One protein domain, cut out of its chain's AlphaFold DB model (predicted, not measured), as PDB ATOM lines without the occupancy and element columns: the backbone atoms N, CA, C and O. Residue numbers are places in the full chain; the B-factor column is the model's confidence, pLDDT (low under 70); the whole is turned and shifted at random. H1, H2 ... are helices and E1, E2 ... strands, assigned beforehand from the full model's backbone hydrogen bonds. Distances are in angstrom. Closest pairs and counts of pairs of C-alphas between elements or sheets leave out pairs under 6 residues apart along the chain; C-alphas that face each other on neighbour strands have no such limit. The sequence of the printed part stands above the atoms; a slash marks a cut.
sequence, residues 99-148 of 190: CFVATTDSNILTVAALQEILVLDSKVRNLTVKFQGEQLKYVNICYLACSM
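Overview. This is residues 99 to 148 of the 190 residues of an uncharacterized protein of Esox lucius (UniProt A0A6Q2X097). One long helix, H1, makes most of the length, with a small two-strand hairpin, E1 and E2, at its far end and a very short helix, H2, beside that junction. At the other end of H1 the unnamed first stretch, residues 99 to 110, folds back, and at the last end residues 143 to 148 stick out as a free tail. The printed part has 50 residues, with two named helices and two named strands in the order H1, E1, E2, H2; the sheet, E1 - E2, is antiparallel and the class is mixed. The whole is only just extended, close to loose, with a radius of gyration of the C-alphas of 14.7 A, and flat, spanning 43 by 31 by 15 A.

Along the chain. Residues 99 to 110 hold no named element. H1, residues 111 to 126, runs 22.7 A from C-alpha 111 at (219.455, 224.428, 286.121) to C-alpha 126 at (208.868, 228.128, 305.860). E1 is residues 128 to 131, 9.6 A, and E2 is residues 134 to 137, 9.8 A. H2, residues 138 to 141, is 5.4 A long and ends at C-alpha 141 at (196.693, 228.982, 304.990).

Arrangement. H1 touches H2 with residues 124 to 126 alone; their closest C-alphas, those of Arg 125 and Tyr 138, are 5.2 A apart. E1 and E2 form an antiparallel hairpin, with 144 degrees between their directions. N 129 and O 136 are 2.9 A apart and N 136 and O 129 2.8 A, both within hydrogen-bond range. In H1 every O i to N i+4 pair is within hydrogen-bond range; H2 is too short for such a pair, and its one O i to N i+3 pair is within range.

Size, cuts and confidence. The C-alphas farthest apart, those of Ser 106 and Gly 133, are 43.5 A apart. The printed part has no cut, and the links H1 to E1, E1 to E2 and E2 to H2 are tight. Mean pLDDT of the printed part is 80.8; residues 143 to 148, which stand free, are under 70.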
ATOM      1  N   CYS A  99     201.393 236.224 294.189       77.44
ATOM      2  CA  CYS A  99     202.099 235.812 292.982       77.44
ATOM      3  C   CYS A  99     203.561 236.251 293.073       77.44
ATOM      4  O   CYS A  99     203.856 237.412 293.352       77.44
ATOM      5  N   PHE A 100     204.478 235.320 292.824       81.50
ATOM      6  CA  PHE A 100     205.899 235.617 292.697       81.50
ATOM      7  C   PHE A 100     206.289 235.498 291.231       81.50
ATOM      8  O   PHE A 100     206.102 234.448 290.619       81.50
ATOM      9  N   VAL A 101     206.851 236.570 290.682       83.69
ATOM     10  CA  VAL A 101     207.385 236.584 289.321       83.69
ATOM     11  C   VAL A 101     208.903 236.579 289.420       83.69
ATOM     12  O   VAL A 101     209.501 237.530 289.917       83.69
ATOM     13  N   ALA A 102     209.522 235.485 288.982       82.81
ATOM     14  CA  ALA A 102     210.970 235.385 288.863       82.81
ATOM     15  C   ALA A 102     211.387 235.820 287.457       82.81
ATOM     16  O   ALA A 102     210.860 235.311 286.465       82.81
ATOM     17  N   THR A 103     212.326 236.756 287.373       83.44
ATOM     18  CA  THR A 103     212.866 237.254 286.105       83.44
ATOM     19  C   THR A 103     214.370 237.016 286.055       83.44
ATOM     20  O   THR A 103     215.050 236.998 287.080       83.44
ATOM     21  N   THR A 104     214.894 236.797 284.854       83.81
ATOM     22  CA  THR A 104     216.331 236.714 284.592       83.81
ATOM     23  C   THR A 104     216.598 237.292 283.213       83.81
ATOM     24  O   THR A 104     215.775 237.141 282.312       83.81
ATOM     25  N   ASP A 105     217.742 237.950 283.046       85.12
ATOM     26  CA  ASP A 105     218.174 238.504 281.757       85.12
ATOM     27  C   ASP A 105     218.576 237.400 280.754       85.12
ATOM     28  O   ASP A 105     218.863 237.667 279.589       85.12
ATOM     29  N   SER A 106     218.611 236.145 281.212       83.12
ATOM     30  CA  SER A 106     219.021 234.961 280.455       83.12
ATOM     31  C   SER A 106     217.893 233.915 280.375       83.12
ATOM     32  O   SER A 106     216.718 234.230 280.545       83.12
ATOM     33  N   ASN A 107     218.207 232.651 280.081       84.31
ATOM     34  CA  ASN A 107     217.189 231.604 279.995       84.31
ATOM     35  C   ASN A 107     216.769 231.099 281.393       84.31
ATOM     36  O   ASN A 107     217.566 230.502 282.122       84.31
ATOM     37  N   ILE A 108     215.487 231.269 281.730       86.81
ATOM     38  CA  ILE A 108     214.879 230.831 283.000       86.81
ATOM     39  C   ILE A 108     214.811 229.300 283.156       86.81
ATOM     40  O   ILE A 108     214.724 228.790 284.267       86.81
ATOM     41  N   LEU A 109     214.898 228.546 282.055       86.62
ATOM     42  CA  LEU A 109     214.862 227.075 282.049       86.62
ATOM     43  C   LEU A 109     216.234 226.441 282.348       86.62
ATOM     44  O   LEU A 109     216.423 225.239 282.163       86.62
ATOM     45  N   THR A 110     217.215 227.234 282.780       89.00
ATOM     46  CA  THR A 110     218.530 226.728 283.186       89.00
ATOM     47  C   THR A 110     218.482 226.094 284.575       89.00
ATOM     48  O   THR A 110     217.683 226.469 285.433       89.00
ATOM     49  N   VAL A 111     219.376 225.132 284.827       90.06
ATOM     50  CA  VAL A 111     219.455 224.428 286.121       90.06
ATOM     51  C   VAL A 111     219.703 225.402 287.276       90.06
ATOM     52  O   VAL A 111     219.100 225.247 288.333       90.06
ATOM     53  N   ALA A 112     220.547 226.416 287.068       87.50
ATOM     54  CA  ALA A 112     220.841 227.432 288.075       87.50
ATOM     55  C   ALA A 112     219.590 228.250 288.445       87.50
ATOM     56  O   ALA A 112     219.237 228.334 289.618       87.50
ATOM     57  N   ALA A 113     218.858 228.759 287.448       86.56
ATOM     58  CA  ALA A 113     217.624 229.509 287.678       86.56
ATOM     59  C   ALA A 113     216.534 228.652 288.352       86.56
ATOM     60  O   ALA A 113     215.864 229.099 289.283       86.56
ATOM     61  N   LEU A 114     216.392 227.385 287.950       89.38
ATOM     62  CA  LEU A 114     215.461 226.454 288.595       89.38
ATOM     63  C   LEU A 114     215.841 226.153 290.052       89.38
ATOM     64  O   LEU A 114     214.956 226.037 290.899       89.38
ATOM     65  N   GLN A 115     217.133 226.046 290.370       91.19
ATOM     66  CA  GLN A 115     217.589 225.884 291.754       91.19
ATOM     67  C   GLN A 115     217.221 227.094 292.613       91.19
ATOM     68  O   GLN A 115     216.740 226.916 293.731       91.19
ATOM     69  N   GLU A 116     217.374 228.312 292.095       88.44
ATOM     70  CA  GLU A 116     216.963 229.528 292.804       88.44
ATOM     71  C   GLU A 116     215.452 229.567 293.060       88.44
ATOM     72  O   GLU A 116     215.024 229.896 294.170       88.44
ATOM     73  N   ILE A 117     214.640 229.145 292.086       89.19
ATOM     74  CA  ILE A 117     213.184 229.018 292.250       89.19
ATOM     75  C   ILE A 117     212.840 227.998 293.347       89.19
ATOM     76  O   ILE A 117     211.965 228.256 294.174       89.19
ATOM     77  N   LEU A 118     213.540 226.860 293.413       90.75
ATOM     78  CA  LEU A 118     213.335 225.865 294.476       90.75
ATOM     79  C   LEU A 118     213.730 226.402 295.857       90.75
ATOM     80  O   LEU A 118     213.045 226.141 296.850       90.75
ATOM     81  N   VAL A 119     214.809 227.181 295.935       91.75
ATOM     82  CA  VAL A 119     215.200 227.865 297.173       91.75
ATOM     83  C   VAL A 119     214.119 228.865 297.584       91.75
ATOM     84  O   VAL A 119     213.758 228.912 298.761       91.75
ATOM     85  N   LEU A 120     213.559 229.626 296.641       88.88
ATOM     86  CA  LEU A 120     212.462 230.553 296.910       88.88
ATOM     87  C   LEU A 120     211.210 229.828 297.432       88.88
ATOM     88  O   LEU A 120     210.691 230.221 298.474       88.88
ATOM     89  N   ASP A 121     210.771 228.743 296.784       87.62
ATOM     90  CA  ASP A 121     209.641 227.917 297.249       87.62
ATOM     91  C   ASP A 121     209.877 227.403 298.678       87.62
ATOM     92  O   ASP A 121     209.001 227.511 299.540       87.62
ATOM     93  N   SER A 122     211.095 226.939 298.976       89.12
ATOM     94  CA  SER A 122     211.442 226.479 300.324       89.12
ATOM     95  C   SER A 122     211.350 227.594 301.371       89.12
ATOM     96  O   SER A 122     210.886 227.356 302.488       89.12
ATOM     97  N   LYS A 123     211.739 228.827 301.021       88.81
ATOM     98  CA  LYS A 123     211.609 229.991 301.906       88.81
ATOM     99  C   LYS A 123     210.143 230.327 302.138       88.81
ATOM    100  O   LYS A 123     209.754 230.492 303.288       88.81
ATOM    101  N   VAL A 124     209.329 230.360 301.080       86.62
ATOM    102  CA  VAL A 124     207.894 230.673 301.171       86.62
ATOM    103  C   VAL A 124     207.164 229.667 302.059       86.62
ATOM    104  O   VAL A 124     206.424 230.065 302.954       86.62
ATOM    105  N   ARG A 125     207.425 228.364 301.900       85.62
ATOM    106  CA  ARG A 125     206.801 227.320 302.736       85.62
ATOM    107  C   ARG A 125     207.169 227.417 304.215       85.62
ATOM    108  O   ARG A 125     206.383 227.008 305.068       85.62
ATOM    109  N   ASN A 126     208.352 227.951 304.507       87.50
ATOM    110  CA  ASN A 126     208.868 228.128 305.860       87.50
ATOM    111  C   ASN A 126     208.558 229.509 306.461       87.50
ATOM    112  O   ASN A 126     208.902 229.748 307.621       87.50
ATOM    113  N   LEU A 127     207.903 230.409 305.714       85.56
ATOM    114  CA  LEU A 127     207.451 231.690 306.249       85.56
ATOM    115  C   LEU A 127     206.507 231.460 307.430       85.56
ATOM    116  O   LEU A 127     205.587 230.642 307.375       85.56
ATOM    117  N   THR A 128     206.760 232.205 308.499       86.00
ATOM    118  CA  THR A 128     205.965 232.211 309.726       86.00
ATOM    119  C   THR A 128     205.497 233.631 309.989       86.00
ATOM    120  O   THR A 128     206.302 234.556 310.071       86.00
ATOM    121  N   VAL A 129     204.184 233.807 310.109       86.12
ATOM    122  CA  VAL A 129     203.549 235.098 310.380       86.12
ATOM    123  C   VAL A 129     202.771 234.984 311.682       86.12
ATOM    124  O   VAL A 129     202.103 233.984 311.930       86.12
ATOM    125  N   LYS A 130     202.866 236.003 312.538       85.88
ATOM    126  CA  LYS A 130     202.046 236.098 313.748       85.88
ATOM    127  C   LYS A 130     200.764 236.852 313.419       85.88
ATOM    128  O   LYS A 130     200.831 238.028 313.074       85.88
ATOM    129  N   PHE A 131     199.617 236.195 313.554       81.81
ATOM    130  CA  PHE A 131     198.304 236.805 313.353       81.81
ATOM    131  C   PHE A 131     197.404 236.463 314.541       81.81
ATOM    132  O   PHE A 131     197.285 235.301 314.908       81.81
ATOM    133  N   GLN A 132     196.831 237.483 315.188       80.19
ATOM    134  CA  GLN A 132     195.945 237.334 316.357       80.19
ATOM    135  C   GLN A 132     196.493 236.432 317.489       80.19
ATOM    136  O   GLN A 132     195.741 235.763 318.188       80.19
ATOM    137  N   GLY A 133     197.815 236.427 317.696       83.12
ATOM    138  CA  GLY A 133     198.470 235.641 318.751       83.12
ATOM    139  C   GLY A 133     198.856 234.211 318.353       83.12
ATOM    140  O   GLY A 133     199.618 233.580 319.083       83.12
ATOM    141  N   GLU A 134     198.436 233.730 317.180       86.38
ATOM    142  CA  GLU A 134     198.837 232.434 316.628       86.38
ATOM    143  C   GLU A 134     199.982 232.591 315.611       86.38
ATOM    144  O   GLU A 134     200.092 233.601 314.909       86.38
ATOM    145  N   GLN A 135     200.867 231.592 315.539       85.62
ATOM    146  CA  GLN A 135     201.882 231.500 314.489       85.62
ATOM    147  C   GLN A 135     201.342 230.690 313.311       85.62
ATOM    148  O   GLN A 135     201.227 229.469 313.391       85.62
ATOM    149  N   LEU A 136     201.081 231.370 312.200       82.94
ATOM    150  CA  LEU A 136     200.618 230.766 310.959       82.94
ATOM    151  C   LEU A 136     201.799 230.512 310.021       82.94
ATOM    152  O   LEU A 136     202.661 231.373 309.829       82.94
ATOM    153  N   LYS A 137     201.826 229.322 309.421       84.00
ATOM    154  CA  LYS A 137     202.735 228.964 308.324       84.00
ATOM    155  C   LYS A 137     201.971 228.904 307.014       84.00
ATOM    156  O   LYS A 137     200.756 228.725 307.017       84.00
ATOM    157  N   TYR A 138     202.692 228.946 305.897       79.94
ATOM    158  CA  TYR A 138     202.105 228.781 304.563       79.94
ATOM    159  C   TYR A 138     201.191 227.547 304.464       79.94
ATOM    160  O   TYR A 138     200.089 227.633 303.939       79.94
ATOM    161  N   VAL A 139     201.603 226.416 305.047       79.56
ATOM    162  CA  VAL A 139     200.835 225.155 305.019       79.56
ATOM    163  C   VAL A 139     199.500 225.212 305.768       79.56
ATOM    164  O   VAL A 139     198.639 224.374 305.529       79.56
ATOM    165  N   ASN A 140     199.331 226.174 306.677       74.56
ATOM    166  CA  ASN A 140     198.101 226.358 307.445       74.56
ATOM    167  C   ASN A 140     197.073 227.210 306.690       74.56
ATOM    168  O   ASN A 140     195.893 227.145 307.011       74.56
ATOM    169  N   ILE A 141     197.523 228.016 305.724       75.94
ATOM    170  CA  ILE A 141     196.693 228.982 304.990       75.94
ATOM    171  C   ILE A 141     196.554 228.641 303.503       75.94
ATOM    172  O   ILE A 141     195.710 229.211 302.818       75.94
ATOM    173  N   CYS A 142     197.384 227.737 302.974       75.00
ATOM    174  CA  CYS A 142     197.291 227.326 301.583       75.00
ATOM    175  C   CYS A 142     196.068 226.430 301.357       75.00
ATOM    176  O   CYS A 142     195.793 225.509 302.127       75.00
ATOM    177  N   TYR A 143     195.369 226.660 300.250       67.00
ATOM    178  CA  TYR A 143     194.282 225.802 299.803       67.00
ATOM    179  C   TYR A 143     194.818 224.487 299.219       67.00
ATOM    180  O   TYR A 143     195.877 224.439 298.587       67.00
ATOM    181  N   LEU A 144     194.057 223.406 299.379       59.25
ATOM    182  CA  LEU A 144     194.351 222.119 298.753       59.25
ATOM    183  C   LEU A 144     193.582 222.024 297.433       59.25
ATOM    184  O   LEU A 144     192.402 221.689 297.405       59.25
ATOM    185  N   ALA A 145     194.245 222.297 296.312       52.69
ATOM    186  CA  ALA A 145     193.632 222.078 295.006       52.69
ATOM    187  C   ALA A 145     193.444 220.566 294.757       52.69
ATOM    188  O   ALA A 145     194.394 219.872 294.392       52.69
ATOM    189  N   CYS A 146     192.227 220.036 294.935       45.72
ATOM    190  CA  CYS A 146     191.904 218.689 294.456       45.72
ATOM    191  C   CYS A 146     191.670 218.765 292.936       45.72
ATOM    192  O   CYS A 146     190.663 219.297 292.470       45.72
ATOM    193  N   SER A 147     192.638 218.281 292.154       41.56
ATOM    194  CA  SER A 147     192.534 218.226 290.694       41.56
ATOM    195  C   SER A 147     191.553 217.129 290.260       41.56
ATOM    196  O   SER A 147     191.750 215.964 290.587       41.56
ATOM    197  N   MET A 148     190.485 217.538 289.566       33.72
ATOM    198  CA  MET A 148     189.651 216.852 288.552       33.72
ATOM    199  C   MET A 148     189.565 215.303 288.483       33.72
ATOM    200  O   MET A 148     189.363 214.750 287.404       33.72
TER     201      MET A 148